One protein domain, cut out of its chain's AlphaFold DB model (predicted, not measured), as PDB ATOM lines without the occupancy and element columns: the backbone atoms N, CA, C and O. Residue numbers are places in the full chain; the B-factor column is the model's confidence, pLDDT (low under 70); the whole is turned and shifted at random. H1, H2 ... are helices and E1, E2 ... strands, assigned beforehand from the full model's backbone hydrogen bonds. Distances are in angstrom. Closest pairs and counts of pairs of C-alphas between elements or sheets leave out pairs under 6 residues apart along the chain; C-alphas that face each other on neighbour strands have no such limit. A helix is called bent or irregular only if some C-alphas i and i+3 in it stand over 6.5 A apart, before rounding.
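AT A GLANCE: This is residues 6 to 159 of the 234 residues of the protein "DUF2797 domain-containing protein" of Desulfurococcales archaeon (UniProt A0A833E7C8). A small, strongly twisted sheet of three strands makes the middle, with H4 and H6 over one face and the short helix H3 over the other. The helical hairpin of H1 and H2 packs on residues 105 to 110 of H4 at one end of the domain, where residues 6 to 29, with no named element, loop outward; H5 lies off the sheet toward the opposite end. The printed part has 154 residues with six named helices and three strands, in the order H1 H2 E1 E2 H3 E3 H4 H5 H6, a mixed class; the sheet is E2 E1 E3, all antiparallel. It is compact, with a radius of gyration of the C-alphas of 16.7 A and spans of 48 by 37 by 26 A.

IN THESE COORDINATES: After residues 6 to 29 comes H1, residues 30 to 39, from C-alpha 30 at (16.674, -33.495, -57.111), then H2, residues 46 to 56. E1 is residues 62 to 68, 19.7 A long, and E2 residues 74 to 80, 19.8 A. H3, residues 81 to 89, is irregular: C-alphas 82 and 85 are 7.3 A apart. E3 is residues 95 to 102, 21.7 A, and H4 residues 105 to 118, 20.0 A. H5 is residues 129 to 137, and H6, residues 141 to 157, runs 24.6 A to C-alpha 157 at (35.604, -54.676, -35.777).

HOW THE PARTS SIT: E1 is the inner strand, antiparallel to E2, its hairpin partner, with N 65 and O 77 2.9 A apart, and to E3, with N 62 and O 102 2.7 A apart, both within hydrogen-bond range. E2, H3 and E3 form a split strand-helix-strand unit, with E1 between the two strands and a right-handed crossover. Helices on both faces make three layers: H4, at a height over the sheet of 8.8 A, runs along the strands over E1, H6 lies slantwise on the same face, and H3 is on the opposite face. H1 and H2 touch, closest at the C-alphas of Cys 37 and Cys 49, 4.9 A, opposite ways. H2 touches H4 with residues 105 to 110 of H4 alone, the C-alphas of Cys 49 and Tyr 106 being closest at 4.7 A. H5 is apart from H4 and H6. Every O i to N i+4 pair is within hydrogen-bond range in H1, H4 and H6, but 6 of 7 in H2 and 3 of 5 in H3 and H5.

THE WHOLE: The C-alphas of Ile 12 and Lys 157, the two farthest apart, are 49.7 A apart. The printed part has no cut, and no link is long. Mean pLDDT of the printed part is 83.9; residues 16 to 20, 40 to 44, 72, 121 and 124 to 131 are under 70.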
ATOM      1  N   LEU A   6      28.339 -28.085 -67.961       70.19
ATOM      2  CA  LEU A   6      28.301 -27.316 -69.211       70.19
ATOM      3  C   LEU A   6      26.939 -27.395 -69.904       70.19
ATOM      4  O   LEU A   6      26.558 -26.494 -70.636       70.19
ATOM      5  N   SER A   7      26.182 -28.459 -69.641       76.38
ATOM      6  CA  SER A   7      24.836 -28.652 -70.195       76.38
ATOM      7  C   SER A   7      23.724 -28.053 -69.328       76.38
ATOM      8  O   SER A   7      22.541 -28.249 -69.602       76.38
ATOM      9  N   ARG A   8      24.079 -27.381 -68.225       72.44
ATOM     10  CA  ARG A   8      23.096 -26.915 -67.247       72.44
ATOM     11  C   ARG A   8      22.425 -25.629 -67.702       72.44
ATOM     12  O   ARG A   8      23.082 -24.649 -68.030       72.44
ATOM     13  N   VAL A   9      21.107 -25.608 -67.558       77.12
ATOM     14  CA  VAL A   9      20.329 -24.369 -67.563       77.12
ATOM     15  C   VAL A   9      20.297 -23.833 -66.134       77.12
ATOM     16  O   VAL A   9      19.739 -24.467 -65.235       77.12
ATOM     17  N   TYR A  10      20.935 -22.686 -65.908       77.44
ATOM     18  CA  TYR A  10      20.979 -22.047 -64.595       77.44
ATOM     19  C   TYR A  10      19.763 -21.142 -64.386       77.44
ATOM     20  O   TYR A  10      19.359 -20.381 -65.261       77.44
ATOM     21  N   CYS A  11      19.179 -21.213 -63.192       82.50
ATOM     22  CA  CYS A  11      18.099 -20.321 -62.795       82.50
ATOM     23  C   CYS A  11      18.664 -18.964 -62.360       82.50
ATOM     24  O   CYS A  11      19.451 -18.907 -61.420       82.50
ATOM     25  N   ILE A  12      18.189 -17.877 -62.974       83.81
ATOM     26  CA  ILE A  12      18.595 -16.496 -62.647       83.81
ATOM     27  C   ILE A  12      17.757 -15.845 -61.532       83.81
ATOM     28  O   ILE A  12      18.004 -14.705 -61.151       83.81
ATOM     29  N   LYS A  13      16.739 -16.544 -61.005       84.94
ATOM     30  CA  LYS A  13      15.899 -16.006 -59.923       84.94
ATOM     31  C   LYS A  13      16.692 -15.848 -58.617       84.94
ATOM     32  O   LYS A  13      17.535 -16.701 -58.324       84.94
ATOM     33  N   PRO A  14      16.358 -14.844 -57.785       80.31
ATOM     34  CA  PRO A  14      17.019 -14.627 -56.504       80.31
ATOM     35  C   PRO A  14      16.998 -15.860 -55.596       80.31
ATOM     36  O   PRO A  14      16.010 -16.599 -55.512       80.31
ATOM     37  N   ILE A  15      18.103 -16.059 -54.882       80.94
ATOM     38  CA  ILE A  15      18.254 -17.126 -53.893       80.94
ATOM     39  C   ILE A  15      17.376 -16.797 -52.687       80.94
ATOM     40  O   ILE A  15      17.458 -15.706 -52.130       80.94
ATOM     41  N   THR A  16      16.565 -17.756 -52.244       69.56
ATOM     42  CA  THR A  16      15.642 -17.548 -51.116       69.56
ATOM     43  C   THR A  16      16.215 -17.991 -49.775       69.56
ATOM     44  O   THR A  16      15.758 -17.529 -48.735       69.56
ATOM     45  N   ARG A  17      17.240 -18.856 -49.770       62.75
ATOM     46  CA  ARG A  17      17.958 -19.270 -48.555       62.75
ATOM     47  C   ARG A  17      19.459 -19.034 -48.701       62.75
ATOM     48  O   ARG A  17      20.119 -19.694 -49.511       62.75
ATOM     49  N   LYS A  18      20.010 -18.132 -47.880       56.50
ATOM     50  CA  LYS A  18      21.464 -17.934 -47.758       56.50
ATOM     51  C   LYS A  18      22.125 -19.279 -47.406       56.50
ATOM     52  O   LYS A  18      21.712 -19.939 -46.459       56.50
ATOM     53  N   GLY A  19      23.113 -19.703 -48.200       59.22
ATOM     54  CA  GLY A  19      23.943 -20.891 -47.941       59.22
ATOM     55  C   GLY A  19      23.722 -22.102 -48.855       59.22
ATOM     56  O   GLY A  19      24.646 -22.889 -49.018       59.22
ATOM     57  N   LEU A  20      22.553 -22.247 -49.493       63.84
ATOM     58  CA  LEU A  20      22.281 -23.383 -50.396       63.84
ATOM     59  C   LEU A  20      22.279 -23.006 -51.879       63.84
ATOM     60  O   LEU A  20      22.444 -23.880 -52.721       63.84
ATOM     61  N   GLY A  21      22.105 -21.724 -52.206       73.12
ATOM     62  CA  GLY A  21      22.179 -21.253 -53.592       73.12
ATOM     63  C   GLY A  21      20.961 -21.590 -54.459       73.12
ATOM     64  O   GLY A  21      21.062 -21.521 -55.677       73.12
ATOM     65  N   TYR A  22      19.814 -21.934 -53.863       80.44
ATOM     66  CA  TYR A  22      18.579 -22.253 -54.592       80.44
ATOM     67  C   TYR A  22      17.482 -21.206 -54.357       80.44
ATOM     68  O   TYR A  22      17.321 -20.694 -53.245       80.44
ATOM     69  N   CYS A  23      16.703 -20.905 -55.401       85.12
ATOM     70  CA  CYS A  23      15.457 -20.142 -55.284       85.12
ATOM     71  C   CYS A  23      14.295 -21.046 -54.830       85.12
ATOM     72  O   CYS A  23      14.366 -22.266 -54.986       85.12
ATOM     73  N   LYS A  24      13.173 -20.458 -54.392       84.69
ATOM     74  CA  LYS A  24      11.974 -21.185 -53.917       84.69
ATOM     75  C   LYS A  24      11.480 -22.268 -54.885       84.69
ATOM     76  O   LYS A  24      11.125 -23.356 -54.458       84.69
ATOM     77  N   LEU A  25      11.518 -22.007 -56.194       86.19
ATOM     78  CA  LEU A  25      11.072 -22.980 -57.204       86.19
ATOM     79  C   LEU A  25      11.969 -24.221 -57.307       86.19
ATOM     80  O   LEU A  25      11.507 -25.286 -57.699       86.19
ATOM     81  N   HIS A  26      13.250 -24.096 -56.959       87.12
ATOM     82  CA  HIS A  26      14.250 -25.139 -57.181       87.12
ATOM     83  C   HIS A  26      14.787 -25.742 -55.880       87.12
ATOM     84  O   HIS A  26      15.592 -26.672 -55.937       87.12
ATOM     85  N   GLU A  27      14.334 -25.276 -54.710       84.25
ATOM     86  CA  GLU A  27      14.823 -25.737 -53.400       84.25
ATOM     87  C   GLU A  27      14.502 -27.213 -53.096       84.25
ATOM     88  O   GLU A  27      15.163 -27.820 -52.250       84.25
ATOM     89  N   ASN A  28      13.534 -27.784 -53.823       85.75
ATOM     90  CA  ASN A  28      13.130 -29.194 -53.766       85.75
ATOM     91  C   ASN A  28      13.499 -29.981 -55.036       85.75
ATOM     92  O   ASN A  28      13.090 -31.127 -55.199       85.75
ATOM     93  N   SER A  29      14.272 -29.387 -55.950       88.00
ATOM     94  CA  SER A  29      14.801 -30.126 -57.097       88.00
ATOM     95  C   SER A  29      15.681 -31.290 -56.626       88.00
ATOM     96  O   SER A  29      16.313 -31.222 -55.571       88.00
ATOM     97  N   THR A  30      15.804 -32.347 -57.433       88.69
ATOM     98  CA  THR A  30      16.674 -33.495 -57.111       88.69
ATOM     99  C   THR A  30      18.115 -33.071 -56.811       88.69
ATOM    100  O   THR A  30      18.786 -33.671 -55.971       88.69
ATOM    101  N   ARG A  31      18.602 -32.020 -57.484       85.44
ATOM    102  CA  ARG A  31      19.928 -31.440 -57.254       85.44
ATOM    103  C   ARG A  31      20.007 -30.744 -55.891       85.44
ATOM    104  O   ARG A  31      20.939 -31.021 -55.143       85.44
ATOM    105  N   ALA A  32      19.023 -29.913 -55.547       85.56
ATOM    106  CA  ALA A  32      18.972 -29.243 -54.249       85.56
ATOM    107  C   ALA A  32      18.851 -30.239 -53.089       85.56
ATOM    108  O   ALA A  32      19.561 -30.110 -52.095       85.56
ATOM    109  N   LEU A  33      18.010 -31.268 -53.232       88.88
ATOM    110  CA  LEU A  33      17.888 -32.349 -52.251       88.88
ATOM    111  C   LEU A  33      19.213 -33.096 -52.069       88.88
ATOM    112  O   LEU A  33      19.630 -33.335 -50.938       88.88
ATOM    113  N   TYR A  34      19.904 -33.408 -53.170       89.12
ATOM    114  CA  TYR A  34      21.221 -34.040 -53.135       89.12
ATOM    115  C   TYR A  34      22.267 -33.187 -52.425       89.12
ATOM    116  O   TYR A  34      22.938 -33.682 -51.518       89.12
ATOM    117  N   ASP A  35      22.393 -31.917 -52.812       86.00
ATOM    118  CA  ASP A  35      23.370 -31.029 -52.196       86.00
ATOM    119  C   ASP A  35      23.065 -30.893 -50.702       86.00
ATOM    120  O   ASP A  35      23.958 -31.111 -49.900       86.00
ATOM    121  N   ARG A  36      21.805 -30.699 -50.299       85.56
ATOM    122  CA  ARG A  36      21.416 -30.613 -48.879       85.56
ATOM    123  C   ARG A  36      21.673 -31.891 -48.087       85.56
ATOM    124  O   ARG A  36      22.125 -31.805 -46.950       85.56
ATOM    125  N   CYS A  37      21.380 -33.054 -48.666       88.81
ATOM    126  CA  CYS A  37      21.636 -34.347 -48.034       88.81
ATOM    127  C   CYS A  37      23.134 -34.528 -47.719       88.81
ATOM    128  O   CYS A  37      23.477 -35.043 -46.657       88.81
ATOM    129  N   LEU A  38      24.030 -34.066 -48.606       86.81
ATOM    130  CA  LEU A  38      25.475 -34.319 -48.507       86.81
ATOM    131  C   LEU A  38      26.342 -33.095 -48.142       86.81
ATOM    132  O   LEU A  38      27.561 -33.239 -48.032       86.81
ATOM    133  N   SER A  39      25.773 -31.893 -47.981       74.44
ATOM    134  CA  SER A  39      26.532 -30.649 -47.744       74.44
ATOM    135  C   SER A  39      26.767 -30.315 -46.274       74.44
ATOM    136  O   SER A  39      27.680 -29.554 -45.971       74.44
ATOM    137  N   SER A  40      25.926 -30.799 -45.362       60.41
ATOM    138  CA  SER A  40      25.992 -30.444 -43.939       60.41
ATOM    139  C   SER A  40      26.773 -31.460 -43.123       60.41
ATOM    140  O   SER A  40      26.715 -32.646 -43.414       60.41
ATOM    141  N   VAL A  41      27.412 -31.019 -42.043       57.44
ATOM    142  CA  VAL A  41      27.955 -31.909 -41.008       57.44
ATOM    143  C   VAL A  41      26.807 -32.463 -40.151       57.44
ATOM    144  O   VAL A  41      25.891 -31.727 -39.777       57.44
ATOM    145  N   GLY A  42      26.841 -33.762 -39.843       58.22
ATOM    146  CA  GLY A  42      25.892 -34.416 -38.931       58.22
ATOM    147  C   GLY A  42      24.493 -34.686 -39.505       58.22
ATOM    148  O   GLY A  42      24.309 -34.822 -40.717       58.22
ATOM    149  N   GLU A  43      23.508 -34.799 -38.608       65.44
ATOM    150  CA  GLU A  43      22.152 -35.322 -38.876       65.44
ATOM    151  C   GLU A  43      21.155 -34.296 -39.420       65.44
ATOM    152  O   GLU A  43      20.081 -34.677 -39.884       65.44
ATOM    153  N   ARG A  44      21.496 -32.998 -39.401       69.69
ATOM    154  CA  ARG A  44      20.546 -31.894 -39.658       69.69
ATOM    155  C   ARG A  44      19.810 -31.968 -41.002       69.69
ATOM    156  O   ARG A  44      18.795 -31.300 -41.154       69.69
ATOM    157  N   ASN A  45      20.285 -32.762 -41.962       78.75
ATOM    158  CA  ASN A  45      19.645 -32.930 -43.269       78.75
ATOM    159  C   ASN A  45      19.374 -34.391 -43.652       78.75
ATOM    160  O   ASN A  45      19.164 -34.684 -44.829       78.75
ATOM    161  N   ILE A  46      19.334 -35.318 -42.692       87.69
ATOM    162  CA  ILE A  46      19.099 -36.731 -43.011       87.69
ATOM    163  C   ILE A  46      17.708 -36.982 -43.615       87.69
ATOM    164  O   ILE A  46      17.558 -37.809 -44.512       87.69
ATOM    165  N   SER A  47      16.713 -36.176 -43.232       89.50
ATOM    166  CA  SER A  47      15.384 -36.165 -43.857       89.50
ATOM    167  C   SER A  47      15.435 -35.855 -45.358       89.50
ATOM    168  O   SER A  47      14.644 -36.395 -46.127       89.50
ATOM    169  N   LYS A  48      16.411 -35.058 -45.812       91.12
ATOM    170  CA  LYS A  48      16.615 -34.772 -47.240       91.12
ATOM    171  C   LYS A  48      17.209 -35.945 -47.997       91.12
ATOM    172  O   LYS A  48      16.929 -36.087 -49.182       91.12
ATOM    173  N   CYS A  49      17.953 -36.815 -47.324       93.00
ATOM    174  CA  CYS A  49      18.387 -38.078 -47.908       93.00
ATOM    175  C   CYS A  49      17.209 -39.043 -48.097       93.00
ATOM    176  O   CYS A  49      17.123 -39.680 -49.140       93.00
ATOM    177  N   ILE A  50      16.254 -39.074 -47.157       94.19
ATOM    178  CA  ILE A  50      15.009 -39.854 -47.294       94.19
ATOM    179  C   ILE A  50      14.175 -39.337 -48.476       94.19
ATOM    180  O   ILE A  50      13.727 -40.116 -49.313       94.19
ATOM    181  N   GLU A  51      13.987 -38.016 -48.582       94.00
ATOM    182  CA  GLU A  51      13.294 -37.407 -49.728       94.00
ATOM    183  C   GLU A  51      14.004 -37.703 -51.056       94.00
ATOM    184  O   GLU A  51      13.350 -37.982 -52.060       94.00
ATOM    185  N   LEU A  52      15.339 -37.681 -51.066       93.25
ATOM    186  CA  LEU A  52      16.128 -38.016 -52.246       93.25
ATOM    187  C   LEU A  52      15.952 -39.486 -52.653       93.25
ATOM    188  O   LEU A  52      15.827 -39.771 -53.846       93.25
ATOM    189  N   ASP A  53      15.903 -40.401 -51.686       95.31
ATOM    190  CA  ASP A  53      15.703 -41.830 -51.936       95.31
ATOM    191  C   ASP A  53      14.330 -42.119 -52.538       95.31
ATOM    192  O   ASP A  53      14.247 -42.891 -53.488       95.31
ATOM    193  N   ARG A  54      13.272 -41.409 -52.128       95.19
ATOM    194  CA  ARG A  54      11.950 -41.521 -52.784       95.19
ATOM    195  C   ARG A  54      12.005 -41.271 -54.298       95.19
ATOM    196  O   ARG A  54      11.169 -41.780 -55.036       95.19
ATOM    197  N   ILE A  55      12.983 -40.494 -54.767       93.31
ATOM    198  CA  ILE A  55      13.154 -40.143 -56.182       93.31
ATOM    199  C   ILE A  55      14.152 -41.081 -56.878       93.31
ATOM    200  O   ILE A  55      13.941 -41.466 -58.036       93.31
ATOM    201  N   LEU A  56      15.261 -41.399 -56.204       91.69
ATOM    202  CA  LEU A  56      16.457 -41.999 -56.803       91.69
ATOM    203  C   LEU A  56      16.760 -43.434 -56.363       91.69
ATOM    204  O   LEU A  56      17.673 -44.029 -56.941       91.69
ATOM    205  N   TYR A  57      16.035 -43.995 -55.393       92.44
ATOM    206  CA  TYR A  57      16.300 -45.343 -54.897       92.44
ATOM    207  C   TYR A  57      16.309 -46.356 -56.043       92.44
ATOM    208  O   TYR A  57      15.440 -46.356 -56.916       92.44
ATOM    209  N   GLY A  58      17.355 -47.181 -56.084       89.62
ATOM    210  CA  GLY A  58      17.564 -48.175 -57.137       89.62
ATOM    211  C   GLY A  58      18.035 -47.628 -58.488       89.62
ATOM    212  O   GLY A  58      18.507 -48.413 -59.305       89.62
ATOM    213  N   LYS A  59      17.974 -46.309 -58.720       91.38
ATOM    214  CA  LYS A  59      18.364 -45.662 -59.988       91.38
ATOM    215  C   LYS A  59      19.821 -45.207 -60.014       91.38
ATOM    216  O   LYS A  59      20.376 -44.983 -61.086       91.38
ATOM    217  N   VAL A  60      20.421 -44.989 -58.846       91.25
ATOM    218  CA  VAL A  60      21.818 -44.563 -58.699       91.25
ATOM    219  C   VAL A  60      22.454 -45.253 -57.500       91.25
ATOM    220  O   VAL A  60      21.773 -45.573 -56.529       91.25
ATOM    221  N   ASN A  61      23.773 -45.410 -57.552       93.88
ATOM    222  CA  ASN A  61      24.557 -45.875 -56.418       93.88
ATOM    223  C   ASN A  61      25.207 -44.697 -55.687       93.88
ATOM    224  O   ASN A  61      25.674 -43.723 -56.293       93.88
ATOM    225  N   PHE A  62      25.278 -44.827 -54.373       95.06
ATOM    226  CA  PHE A  62      26.020 -43.983 -53.455       95.06
ATOM    227  C   PHE A  62      27.190 -44.770 -52.885       95.06
ATOM    228  O   PHE A  62      27.122 -45.986 -52.703       95.06
ATOM    229  N   VAL A  63      28.268 -44.053 -52.597       95.12
ATOM    230  CA  VAL A  63      29.475 -44.616 -52.008       95.12
ATOM    231  C   VAL A  63      29.852 -43.846 -50.760       95.12
ATOM    232  O   VAL A  63      29.797 -42.613 -50.737       95.12
ATOM    233  N   VAL A  64      30.275 -44.586 -49.742       94.44
ATOM    234  CA  VAL A  64      31.003 -44.049 -48.595       94.44
ATOM    235  C   VAL A  64      32.478 -44.293 -48.859       94.44
ATOM    236  O   VAL A  64      32.875 -45.397 -49.240       94.44
ATOM    237  N   TYR A  65      33.295 -43.268 -48.679       94.00
ATOM    238  CA  TYR A  65      34.729 -43.326 -48.925       94.00
ATOM    239  C   TYR A  65      35.513 -42.739 -47.759       94.00
ATOM    240  O   TYR A  65      35.034 -41.855 -47.053       94.00
ATOM    241  N   ILE A  66      36.735 -43.229 -47.586       92.94
ATOM    242  CA  ILE A  66      37.743 -42.648 -46.705       92.94
ATOM    243  C   ILE A  66      38.691 -41.822 -47.567       92.94
ATOM    244  O   ILE A  66      39.028 -42.226 -48.680       92.94
ATOM    245  N   VAL A  67      39.135 -40.684 -47.049       91.81
ATOM    246  CA  VAL A  67      40.190 -39.861 -47.635       91.81
ATOM    247  C   VAL A  67      41.199 -39.464 -46.559       91.81
ATOM    248  O   VAL A  67      40.817 -39.026 -45.475       91.81
ATOM    249  N   ASP A  68      42.486 -39.625 -46.850       90.31
ATOM    250  CA  ASP A  68      43.587 -39.158 -46.008       90.31
ATOM    251  C   ASP A  68      44.229 -37.916 -46.639       90.31
ATOM    252  O   ASP A  68      44.528 -37.874 -47.836       90.31
ATOM    253  N   TYR A  69      44.397 -36.889 -45.813       84.50
ATOM    254  CA  TYR A  69      44.868 -35.558 -46.186       84.50
ATOM    255  C   TYR A  69      46.322 -35.290 -45.784       84.50
ATOM    256  O   TYR A  69      46.834 -34.210 -46.048       84.50
ATOM    257  N   GLY A  70      46.981 -36.234 -45.115       75.81
ATOM    258  CA  GLY A  70      48.196 -35.967 -44.353       75.81
ATOM    259  C   GLY A  70      47.870 -35.477 -42.944       75.81
ATOM    260  O   GLY A  70      46.800 -34.931 -42.672       75.81
ATOM    261  N   GLY A  71      48.782 -35.722 -42.003       75.19
ATOM    262  CA  GLY A  71      48.572 -35.436 -40.579       75.19
ATOM    263  C   GLY A  71      48.154 -36.669 -39.774       75.19
ATOM    264  O   GLY A  71      48.703 -37.745 -39.977       75.19
ATOM    265  N   LEU A  72      47.240 -36.507 -38.809       69.38
ATOM    266  CA  LEU A  72      46.919 -37.550 -37.817       69.38
ATOM    267  C   LEU A  72      45.612 -38.309 -38.083       69.38
ATOM    268  O   LEU A  72      45.455 -39.420 -37.578       69.38
ATOM    269  N   LYS A  73      44.680 -37.737 -38.852       81.56
ATOM    270  CA  LYS A  73      43.298 -38.224 -38.968       81.56
ATOM    271  C   LYS A  73      42.852 -38.328 -40.427       81.56
ATOM    272  O   LYS A  73      43.179 -37.464 -41.237       81.56
ATOM    273  N   ALA A  74      42.067 -39.357 -40.734       87.25
ATOM    274  CA  ALA A  74      41.401 -39.517 -42.028       87.25
ATOM    275  C   ALA A  74      40.004 -38.878 -41.989       87.25
ATOM    276  O   ALA A  74      39.496 -38.566 -40.922       87.25
ATOM    277  N   LYS A  75      39.351 -38.689 -43.131       89.69
ATOM    278  CA  LYS A  75      37.966 -38.209 -43.222       89.69
ATOM    279  C   LYS A  75      37.102 -39.254 -43.908       89.69
ATOM    280  O   LYS A  75      37.553 -39.905 -44.846       89.69
ATOM    281  N   ILE A  76      35.844 -39.348 -43.495       90.62
ATOM    282  CA  ILE A  76      34.824 -40.123 -44.200       90.62
ATOM    283  C   ILE A  76      33.941 -39.167 -44.998       90.62
ATOM    284  O   ILE A  76      33.650 -38.050 -44.573       90.62
ATOM    285  N   GLY A  77      33.566 -39.573 -46.202       90.94
ATOM    286  CA  GLY A  77      32.688 -38.805 -47.065       90.94
ATOM    287  C   GLY A  77      31.687 -39.689 -47.785       90.94
ATOM    288  O   GLY A  77      31.861 -40.900 -47.895       90.94
ATOM    289  N   VAL A  78      30.646 -39.046 -48.308       93.00
ATOM    290  CA  VAL A  78      29.604 -39.681 -49.119       93.00
ATOM    291  C   VAL A  78      29.468 -38.929 -50.435       93.00
ATOM    292  O   VAL A  78      29.625 -37.707 -50.488       93.00
ATOM    293  N   THR A  79      29.221 -39.658 -51.516       92.94
ATOM    294  CA  THR A  79      28.917 -39.100 -52.840       92.94
ATOM    295  C   THR A  79      28.175 -40.135 -53.684       92.94
ATOM    296  O   THR A  79      28.071 -41.297 -53.297       92.94
ATOM    297  N   ARG A  80      27.658 -39.742 -54.850       92.62
ATOM    298  CA  ARG A  80      27.232 -40.715 -55.871       92.62
ATOM    299  C   ARG A  80      28.453 -41.426 -56.438       92.62
ATOM    300  O   ARG A  80      29.474 -40.776 -56.650       92.62
ATOM    301  N   GLU A  81      28.320 -42.712 -56.738       93.38
ATOM    302  CA  GLU A  81      29.415 -43.560 -57.225       93.38
ATOM    303  C   GLU A  81      30.136 -42.943 -58.428       93.38
ATOM    304  O   GLU A  81      31.336 -42.695 -58.359       93.38
ATOM    305  N   PHE A  82      29.393 -42.570 -59.473       90.06
ATOM    306  CA  PHE A  82      29.966 -41.957 -60.679       90.06
ATOM    307  C   PHE A  82      30.672 -40.613 -60.412       90.06
ATOM    308  O   PHE A  82      31.535 -40.193 -61.173       90.06
ATOM    309  N   ARG A  83      30.335 -39.913 -59.317       88.38
ATOM    310  CA  ARG A  83      30.983 -38.646 -58.931       88.38
ATOM    311  C   ARG A  83      32.219 -38.847 -58.067       88.38
ATOM    312  O   ARG A  83      32.834 -37.850 -57.705       88.38
ATOM    313  N   PHE A  84      32.560 -40.074 -57.678       91.06
ATOM    314  CA  PHE A  84      33.659 -40.319 -56.749       91.06
ATOM    315  C   PHE A  84      34.979 -39.737 -57.256       91.06
ATOM    316  O   PHE A  84      35.578 -38.936 -56.542       91.06
ATOM    317  N   LEU A  85      35.370 -40.049 -58.496       89.06
ATOM    318  CA  LEU A  85      36.628 -39.571 -59.079       89.06
ATOM    319  C   LEU A  85      36.675 -38.041 -59.176       89.06
ATOM    320  O   LEU A  85      37.626 -37.434 -58.695       89.06
ATOM    321  N   HIS A  86      35.604 -37.409 -59.667       85.81
ATOM    322  CA  HIS A  86      35.483 -35.946 -59.677       85.81
ATOM    323  C   HIS A  86      35.580 -35.344 -58.267       85.81
ATOM    324  O   HIS A  86      36.235 -34.334 -58.032       85.81
ATOM    325  N   ARG A  87      34.935 -35.980 -57.285       86.44
ATOM    326  CA  ARG A  87      34.902 -35.486 -55.909       86.44
ATOM    327  C   ARG A  87      36.277 -35.537 -55.252       86.44
ATOM    328  O   ARG A  87      36.591 -34.640 -54.467       86.44
ATOM    329  N   ILE A  88      37.066 -36.575 -55.518       88.06
ATOM    330  CA  ILE A  88      38.427 -36.679 -54.984       88.06
ATOM    331  C   ILE A  88      39.413 -35.827 -55.790       88.06
ATOM    332  O   ILE A  88      40.325 -35.279 -55.191       88.06
ATOM    333  N   SER A  89      39.211 -35.600 -57.093       84.25
ATOM    334  CA  SER A  89      40.060 -34.688 -57.879       84.25
ATOM    335  C   SER A  89      39.874 -33.212 -57.505       84.25
ATOM    336  O   SER A  89      40.807 -32.422 -57.599       84.25
ATOM    337  N   GLU A  90      38.687 -32.830 -57.027       82.00
ATOM    338  CA  GLU A  90      38.379 -31.491 -56.492       82.00
ATOM    339  C   GLU A  90      38.938 -31.240 -55.077       82.00
ATOM    340  O   GLU A  90      38.822 -30.134 -54.544       82.00
ATOM    341  N   GLN A  91      39.496 -32.259 -54.420       81.25
ATOM    342  CA  GLN A  91      40.006 -32.162 -53.054       81.25
ATOM    343  C   GLN A  91      41.488 -32.548 -53.041       81.25
ATOM    344  O   GLN A  91      41.831 -33.638 -53.483       81.25
ATOM    345  N   PRO A  92      42.388 -31.713 -52.502       80.25
ATOM    346  CA  PRO A  92      43.781 -32.106 -52.386       80.25
ATOM    347  C   PRO A  92      43.843 -33.181 -51.296       80.25
ATOM    348  O   PRO A  92      43.361 -32.939 -50.191       80.25
ATOM    349  N   HIS A  93      44.346 -34.373 -51.618       86.38
ATOM    350  CA  HIS A  93      44.439 -35.531 -50.722       86.38
ATOM    351  C   HIS A  93      45.644 -36.409 -51.097       86.38
ATOM    352  O   HIS A  93      46.204 -36.262 -52.183       86.38
ATOM    353  N   ILE A  94      46.030 -37.335 -50.215       88.12
ATOM    354  CA  ILE A  94      47.107 -38.306 -50.475       88.12
ATOM    355  C   ILE A  94      46.534 -39.585 -51.071       88.12
ATOM    356  O   ILE A  94      47.019 -40.081 -52.082       88.12
ATOM    357  N   VAL A  95      45.515 -40.140 -50.415       92.25
ATOM    358  CA  VAL A  95      44.889 -41.395 -50.820       92.25
ATOM    359  C   VAL A  95      43.419 -41.405 -50.418       92.25
ATOM    360  O   VAL A  95      43.042 -40.898 -49.362       92.25
ATOM    361  N   ALA A  96      42.582 -41.980 -51.272       94.25
ATOM    362  CA  ALA A  96      41.167 -42.192 -51.034       94.25
ATOM    363  C   ALA A  96      40.776 -43.636 -51.360       94.25
ATOM    364  O   ALA A  96      41.386 -44.282 -52.209       94.25
ATOM    365  N   LYS A  97      39.745 -44.158 -50.696       94.25
ATOM    366  CA  LYS A  97      39.214 -45.503 -50.954       94.25
ATOM    367  C   LYS A  97      37.720 -45.556 -50.681       94.25
ATOM    368  O   LYS A  97      37.269 -45.100 -49.633       94.25
ATOM    369  N   ILE A  98      36.959 -46.147 -51.599       95.56
ATOM    370  CA  ILE A  98      35.553 -46.496 -51.360       95.56
ATOM    371  C   ILE A  98      35.508 -47.656 -50.367       95.56
ATOM    372  O   ILE A  98      36.160 -48.668 -50.590       95.56
ATOM    373  N   ILE A  99      34.723 -47.524 -49.304       94.31
ATOM    374  CA  ILE A  99      34.576 -48.545 -48.260       94.31
ATOM    375  C   ILE A  99      33.181 -49.165 -48.226       94.31
ATOM    376  O   ILE A  99      33.007 -50.263 -47.714       94.31
ATOM    377  N   TYR A 100      32.177 -48.496 -48.784       94.56
ATOM    378  CA  TYR A 100      30.809 -48.997 -48.780       94.56
ATOM    379  C   TYR A 100      30.053 -48.498 -50.009       94.56
ATOM    380  O   TYR A 100      30.293 -47.376 -50.462       94.56
ATOM    381  N   LYS A 101      29.143 -49.319 -50.535       94.75
ATOM    382  CA  LYS A 101      28.267 -48.982 -51.661       94.75
ATOM    383  C   LYS A 101      26.828 -49.352 -51.324       94.75
ATOM    384  O   LYS A 101      26.588 -50.424 -50.779       94.75
ATOM    385  N   THR A 102      25.885 -48.494 -51.692       95.06
ATOM    386  CA  THR A 102      24.444 -48.729 -51.520       95.06
ATOM    387  C   THR A 102      23.643 -47.974 -52.579       95.06
ATOM    388  O   THR A 102      24.136 -47.037 -53.203       95.06
ATOM    389  N   LYS A 103      22.386 -48.367 -52.774       95.44
ATOM    390  CA  LYS A 103      21.393 -47.670 -53.601       95.44
ATOM    391  C   LYS A 103      20.621 -46.584 -52.831       95.44
ATOM    392  O   LYS A 103      19.798 -45.903 -53.436       95.44
ATOM    393  N   SER A 104      20.875 -46.423 -51.527       95.69
ATOM    394  CA  SER A 104      20.218 -45.444 -50.651       95.69
ATOM    395  C   SER A 104      21.185 -44.346 -50.196       95.69
ATOM    396  O   SER A 104      22.225 -44.595 -49.582       95.69
ATOM    397  N   ALA A 105      20.818 -43.093 -50.462       94.69
ATOM    398  CA  ALA A 105      21.491 -41.916 -49.935       94.69
ATOM    399  C   ALA A 105      21.389 -41.856 -48.408       94.69
ATOM    400  O   ALA A 105      22.360 -41.485 -47.748       94.69
ATOM    401  N   TYR A 106      20.225 -42.211 -47.852       94.88
ATOM    402  CA  TYR A 106      20.000 -42.249 -46.410       94.88
ATOM    403  C   TYR A 106      20.928 -43.250 -45.724       94.88
ATOM    404  O   TYR A 106      21.573 -42.901 -44.737       94.88
ATOM    405  N   GLU A 107      21.044 -44.463 -46.257       94.38
ATOM    406  CA  GLU A 107      21.922 -45.494 -45.704       94.38
ATOM    407  C   GLU A 107      23.392 -45.069 -45.780       94.38
ATOM    408  O   GLU A 107      24.094 -45.080 -44.766       94.38
ATOM    409  N   ALA A 108      23.847 -44.590 -46.945       94.06
ATOM    410  CA  ALA A 108      25.216 -44.099 -47.107       94.06
ATOM    411  C   ALA A 108      25.536 -42.968 -46.115       94.06
ATOM    412  O   ALA A 108      26.613 -42.936 -45.517       94.06
ATOM    413  N   ARG A 109      24.587 -42.045 -45.915       92.25
ATOM    414  CA  ARG A 109      24.736 -40.933 -44.975       92.25
ATOM    415  C   ARG A 109      24.722 -41.394 -43.520       92.25
ATOM    416  O   ARG A 109      25.541 -40.924 -42.739       92.25
ATOM    417  N   SER A 110      23.840 -42.322 -43.164       91.62
ATOM    418  CA  SER A 110      23.771 -42.908 -41.821       91.62
ATOM    419  C   SER A 110      25.091 -43.569 -41.434       91.62
ATOM    420  O   SER A 110      25.578 -43.370 -40.323       91.62
ATOM    421  N   ILE A 111      25.718 -44.282 -42.374       91.44
ATOM    422  CA  ILE A 111      27.037 -44.889 -42.175       91.44
ATOM    423  C   ILE A 111      28.113 -43.821 -41.955       91.44
ATOM    424  O   ILE A 111      28.889 -43.934 -41.011       91.44
ATOM    425  N   GLU A 112      28.167 -42.765 -42.770       91.12
ATOM    426  CA  GLU A 112      29.153 -41.694 -42.567       91.12
ATOM    427  C   GLU A 112      29.009 -41.008 -41.203       91.12
ATOM    428  O   GLU A 112      30.022 -40.797 -40.528       91.12
ATOM    429  N   ILE A 113      27.780 -40.741 -40.753       88.06
ATOM    430  CA  ILE A 113      27.517 -40.148 -39.435       88.06
ATOM    431  C   ILE A 113      27.943 -41.109 -38.324       88.06
ATOM    432  O   ILE A 113      28.637 -40.701 -37.390       88.06
ATOM    433  N   LEU A 114      27.556 -42.385 -38.425       88.56
ATOM    434  CA  LEU A 114      27.901 -43.423 -37.455       88.56
ATOM    435  C   LEU A 114      29.418 -43.527 -37.280       88.56
ATOM    436  O   LEU A 114      29.919 -43.489 -36.155       88.56
ATOM    437  N   LEU A 115      30.150 -43.628 -38.389       88.56
ATOM    438  CA  LEU A 115      31.599 -43.777 -38.363       88.56
ATOM    439  C   LEU A 115      32.300 -42.509 -37.871       88.56
ATOM    440  O   LEU A 115      33.226 -42.606 -37.070       88.56
ATOM    441  N   SER A 116      31.824 -41.330 -38.275       83.88
ATOM    442  CA  SER A 116      32.374 -40.050 -37.807       83.88
ATOM    443  C   SER A 116      32.182 -39.840 -36.302       83.88
ATOM    444  O   SER A 116      32.984 -39.153 -35.677       83.88
ATOM    445  N   ARG A 117      31.139 -40.433 -35.703       84.06
ATOM    446  CA  ARG A 117      30.895 -40.392 -34.251       84.06
ATOM    447  C   ARG A 117      31.698 -41.429 -33.478       84.06
ATOM    448  O   ARG A 117      32.226 -41.118 -32.417       84.06
ATOM    449  N   LYS A 118      31.757 -42.665 -33.977       83.50
ATOM    450  CA  LYS A 118      32.397 -43.777 -33.258       83.50
ATOM    451  C   LYS A 118      33.921 -43.735 -33.311       83.50
ATOM    452  O   LYS A 118      34.568 -44.303 -32.437       83.50
ATOM    453  N   LEU A 119      34.502 -43.098 -34.325       80.38
ATOM    454  CA  LEU A 119      35.941 -43.128 -34.560       80.38
ATOM    455  C   LEU A 119      36.562 -41.755 -34.287       80.38
ATOM    456  O   LEU A 119      36.515 -40.852 -35.117       80.38
ATOM    457  N   SER A 120      37.209 -41.611 -33.128       71.19
ATOM    458  CA  SER A 120      37.834 -40.356 -32.667       71.19
ATOM    459  C   SER A 120      38.955 -39.828 -33.581       71.19
ATOM    460  O   SER A 120      39.294 -38.640 -33.554       71.19
ATOM    461  N   TYR A 121      39.528 -40.699 -34.411       69.44
ATOM    462  CA  TYR A 121      40.566 -40.399 -35.399       69.44
ATOM    463  C   TYR A 121      40.009 -40.080 -36.799       69.44
ATOM    464  O   TYR A 121      40.781 -39.981 -37.754       69.44
ATOM    465  N   ILE A 122      38.691 -39.895 -36.929       77.69
ATOM    466  CA  ILE A 122      38.053 -39.366 -38.134       77.69
ATOM    467  C   ILE A 122      37.824 -37.860 -37.990       77.69
ATOM    468  O   ILE A 122      37.424 -37.355 -36.943       77.69
ATOM    469  N   LEU A 123      38.113 -37.123 -39.055       70.12
ATOM    470  CA  LEU A 123      37.791 -35.715 -39.193       70.12
ATOM    471  C   LEU A 123      36.334 -35.556 -39.621       70.12
ATOM    472  O   LEU A 123      35.895 -36.167 -40.595       70.12
ATOM    473  N   THR A 124      35.624 -34.662 -38.942       62.16
ATOM    474  CA  THR A 124      34.281 -34.213 -39.332       62.16
ATOM    475  C   THR A 124      34.327 -33.252 -40.522       62.16
ATOM    476  O   THR A 124      33.406 -33.221 -41.338       62.16
ATOM    477  N   GLU A 125      35.423 -32.503 -40.671       60.25
ATOM    478  CA  GLU A 125      35.628 -31.526 -41.740       60.25
ATOM    479  C   GLU A 125      37.015 -31.635 -42.387       60.25
ATOM    480  O   GLU A 125      37.939 -32.256 -41.870       60.25
ATOM    481  N   LYS A 126      37.163 -31.031 -43.568       65.56
ATOM    482  CA  LYS A 126      38.459 -30.944 -44.252       65.56
ATOM    483  C   LYS A 126      39.406 -30.030 -43.441       65.56
ATOM    484  O   LYS A 126      38.953 -28.971 -43.010       65.56
ATOM    485  N   PRO A 127      40.706 -30.365 -43.293       63.78
ATOM    486  CA  PRO A 127      41.690 -29.464 -42.691       63.78
ATOM    487  C   PRO A 127      41.779 -28.114 -43.416       63.78
ATOM    488  O   PRO A 127      41.440 -28.001 -44.600       63.78
ATOM    489  N   SER A 128      42.280 -27.086 -42.725       68.56
ATOM    490  CA  SER A 128      42.442 -25.762 -43.327       68.56
ATOM    491  C   SER A 128      43.375 -25.807 -44.543       68.56
ATOM    492  O   SER A 128      44.463 -26.381 -44.523       68.56
ATOM    493  N   THR A 129      42.934 -25.166 -45.624       65.25
ATOM    494  CA  THR A 129      43.549 -25.257 -46.954       65.25
ATOM    495  C   THR A 129      45.040 -24.905 -46.984       65.25
ATOM    496  O   THR A 129      45.803 -25.563 -47.682       65.25
ATOM    497  N   LYS A 130      45.465 -23.889 -46.221       64.38
ATOM    498  CA  LYS A 130      46.854 -23.403 -46.227       64.38
ATOM    499  C   LYS A 130      47.841 -24.444 -45.686       64.38
ATOM    500  O   LYS A 130      48.912 -24.613 -46.250       64.38
ATOM    501  N   LYS A 131      47.474 -25.160 -44.618       67.38
ATOM    502  CA  LYS A 131      48.312 -26.233 -44.054       67.38
ATOM    503  C   LYS A 131      48.262 -27.496 -44.911       67.38
ATOM    504  O   LYS A 131      49.234 -28.236 -44.967       67.38
ATOM    505  N   LEU A 132      47.139 -27.708 -45.590       71.50
ATOM    506  CA  LEU A 132      46.855 -28.933 -46.318       71.50
ATOM    507  C   LEU A 132      47.780 -29.174 -47.518       71.50
ATOM    508  O   LEU A 132      48.191 -30.305 -47.732       71.50
ATOM    509  N   ILE A 133      48.123 -28.134 -48.286       73.56
ATOM    510  CA  ILE A 133      49.011 -28.300 -49.451       73.56
ATOM    511  C   ILE A 133      50.392 -28.791 -48.998       73.56
ATOM    512  O   ILE A 133      50.830 -29.842 -49.456       73.56
ATOM    513  N   HIS A 134      51.016 -28.110 -48.032       72.12
ATOM    514  CA  HIS A 134      52.301 -28.538 -47.468       72.12
ATOM    515  C   HIS A 134      52.212 -29.930 -46.831       72.12
ATOM    516  O   HIS A 134      53.027 -30.797 -47.124       72.12
ATOM    517  N   GLN A 135      51.157 -30.199 -46.050       74.56
ATOM    518  CA  GLN A 135      50.941 -31.516 -45.444       74.56
ATOM    519  C   GLN A 135      50.896 -32.651 -46.464       74.56
ATOM    520  O   GLN A 135      51.374 -33.735 -46.156       74.56
ATOM    521  N   ILE A 136      50.321 -32.427 -47.647       77.31
ATOM    522  CA  ILE A 136      50.243 -33.445 -48.697       77.31
ATOM    523  C   ILE A 136      51.576 -33.580 -49.430       77.31
ATOM    524  O   ILE A 136      52.005 -34.705 -49.686       77.31
ATOM    525  N   VAL A 137      52.235 -32.466 -49.751       75.62
ATOM    526  CA  VAL A 137      53.532 -32.461 -50.446       75.62
ATOM    527  C   VAL A 137      54.609 -33.169 -49.622       75.62
ATOM    528  O   VAL A 137      55.367 -33.969 -50.171       75.62
ATOM    529  N   ASP A 138      54.614 -32.947 -48.310       77.06
ATOM    530  CA  ASP A 138      55.584 -33.531 -47.377       77.06
ATOM    531  C   ASP A 138      55.145 -34.907 -46.848       77.06
ATOM    532  O   ASP A 138      55.832 -35.541 -46.043       77.06
ATOM    533  N   SER A 139      53.974 -35.389 -47.270       77.12
ATOM    534  CA  SER A 139      53.422 -36.629 -46.740       77.12
ATOM    535  C   SER A 139      54.138 -37.878 -47.240       77.12
ATOM    536  O   SER A 139      54.515 -38.019 -48.405       77.12
ATOM    537  N   ASN A 140      54.216 -38.871 -46.357       83.44
ATOM    538  CA  ASN A 140      54.646 -40.210 -46.718       83.44
ATOM    539  C   ASN A 140      53.434 -41.066 -47.118       83.44
ATOM    540  O   ASN A 140      52.596 -41.412 -46.278       83.44
ATOM    541  N   LEU A 141      53.375 -41.464 -48.393       87.12
ATOM    542  CA  LEU A 141      52.309 -42.313 -48.933       87.12
ATOM    543  C   LEU A 141      52.139 -43.619 -48.142       87.12
ATOM    544  O   LEU A 141      51.006 -44.030 -47.898       87.12
ATOM    545  N   LYS A 142      53.235 -44.253 -47.697       89.38
ATOM    546  CA  LYS A 142      53.163 -45.495 -46.910       89.38
ATOM    547  C   LYS A 142      52.412 -45.265 -45.599       89.38
ATOM    548  O   LYS A 142      51.558 -46.070 -45.247       89.38
ATOM    549  N   LEU A 143      52.665 -44.144 -44.917       88.56
ATOM    550  CA  LEU A 143      51.970 -43.800 -43.671       88.56
ATOM    551  C   LEU A 143      50.480 -43.537 -43.901       88.56
ATOM    552  O   LEU A 143      49.651 -44.013 -43.127       88.56
ATOM    553  N   ALA A 144      50.126 -42.819 -44.969       89.75
ATOM    554  CA  ALA A 144      48.729 -42.567 -45.318       89.75
ATOM    555  C   ALA A 144      47.978 -43.870 -45.647       89.75
ATOM    556  O   ALA A 144      46.880 -44.101 -45.142       89.75
ATOM    557  N   VAL A 145      48.597 -44.770 -46.420       91.69
ATOM    558  CA  VAL A 145      48.044 -46.104 -46.714       91.69
ATOM    559  C   VAL A 145      47.839 -46.910 -45.429       91.69
ATOM    560  O   VAL A 145      46.759 -47.468 -45.230       91.69
ATOM    561  N   THR A 146      48.828 -46.940 -44.531       90.88
ATOM    562  CA  THR A 146      48.716 -47.628 -43.235       90.88
ATOM    563  C   THR A 146      47.590 -47.051 -42.382       90.88
ATOM    564  O   THR A 146      46.812 -47.809 -41.804       90.88
ATOM    565  N   ARG A 147      47.430 -45.722 -42.347       89.94
ATOM    566  CA  ARG A 147      46.344 -45.075 -41.599       89.94
ATOM    567  C   ARG A 147      44.973 -45.466 -42.138       89.94
ATOM    568  O   ARG A 147      44.104 -45.845 -41.359       89.94
ATOM    569  N   VAL A 148      44.783 -45.436 -43.460       91.00
ATOM    570  CA  VAL A 148      43.518 -45.864 -44.081       91.00
ATOM    571  C   VAL A 148      43.237 -47.341 -43.802       91.00
ATOM    572  O   VAL A 148      42.097 -47.684 -43.493       91.00
ATOM    573  N   ARG A 149      44.250 -48.216 -43.848       91.06
ATOM    574  CA  ARG A 149      44.089 -49.638 -43.486       91.06
ATOM    575  C   ARG A 149      43.648 -49.813 -42.036       91.06
ATOM    576  O   ARG A 149      42.653 -50.487 -41.800       91.06
ATOM    577  N   SER A 150      44.306 -49.133 -41.097       89.81
ATOM    578  CA  SER A 150      43.946 -49.180 -39.676       89.81
ATOM    579  C   SER A 150      42.512 -48.698 -39.423       89.81
ATOM    580  O   SER A 150      41.762 -49.320 -38.671       89.81
ATOM    581  N   VAL A 151      42.083 -47.627 -40.105       89.12
ATOM    582  CA  VAL A 151      40.689 -47.160 -40.056       89.12
ATOM    583  C   VAL A 151      39.739 -48.259 -40.542       89.12
ATOM    584  O   VAL A 151      38.761 -48.556 -39.864       89.12
ATOM    585  N   ILE A 152      40.023 -48.885 -41.689       89.94
ATOM    586  CA  ILE A 152      39.190 -49.958 -42.254       89.94
ATOM    587  C   ILE A 152      39.089 -51.139 -41.288       89.94
ATOM    588  O   ILE A 152      37.985 -51.603 -41.020       89.94
ATOM    589  N   GLU A 153      40.208 -51.601 -40.734       89.25
ATOM    590  CA  GLU A 153      40.242 -52.703 -39.764       89.25
ATOM    591  C   GLU A 153      39.363 -52.416 -38.547       89.25
ATOM    592  O   GLU A 153      38.595 -53.271 -38.110       89.25
ATOM    593  N   ASN A 154      39.419 -51.193 -38.027       88.06
ATOM    594  CA  ASN A 154      38.583 -50.793 -36.904       88.06
ATOM    595  C   ASN A 154      37.100 -50.693 -37.275       88.06
ATOM    596  O   ASN A 154      36.259 -51.043 -36.453       88.06
ATOM    597  N   ILE A 155      36.758 -50.274 -38.498       88.62
ATOM    598  CA  ILE A 155      35.364 -50.313 -38.962       88.62
ATOM    599  C   ILE A 155      34.873 -51.765 -39.052       88.62
ATOM    600  O   ILE A 155      33.751 -52.041 -38.639       88.62
ATOM    601  N   VAL A 156      35.703 -52.704 -39.529       87.06
ATOM    602  CA  VAL A 156      35.336 -54.133 -39.592       87.06
ATOM    603  C   VAL A 156      35.023 -54.670 -38.194       87.06
ATOM    604  O   VAL A 156      34.026 -55.368 -38.023       87.06
ATOM    605  N   LYS A 157      35.820 -54.293 -37.184       86.12
ATOM    606  CA  LYS A 157      35.604 -54.676 -35.777       86.12
ATOM    607  C   LYS A 157      34.301 -54.144 -35.181       86.12
ATOM    608  O   LYS A 157      33.816 -54.703 -34.207       86.12
ATOM    609  N   LEU A 158      33.720 -53.079 -35.739       82.50
ATOM    610  CA  LEU A 158      32.417 -52.601 -35.274       82.50
ATOM    611  C   LEU A 158      31.290 -53.594 -35.596       82.50
ATOM    612  O   LEU A 158      30.221 -53.450 -35.016       82.50
ATOM    613  N   HIS A 159      31.497 -54.565 -36.499       71.75
ATOM    614  CA  HIS A 159      30.525 -55.589 -36.926       71.75
ATOM    615  C   HIS A 159      29.156 -55.057 -37.396       71.75
ATOM    616  O   HIS A 159      28.242 -55.831 -37.657       71.75
TER     617      HIS A 159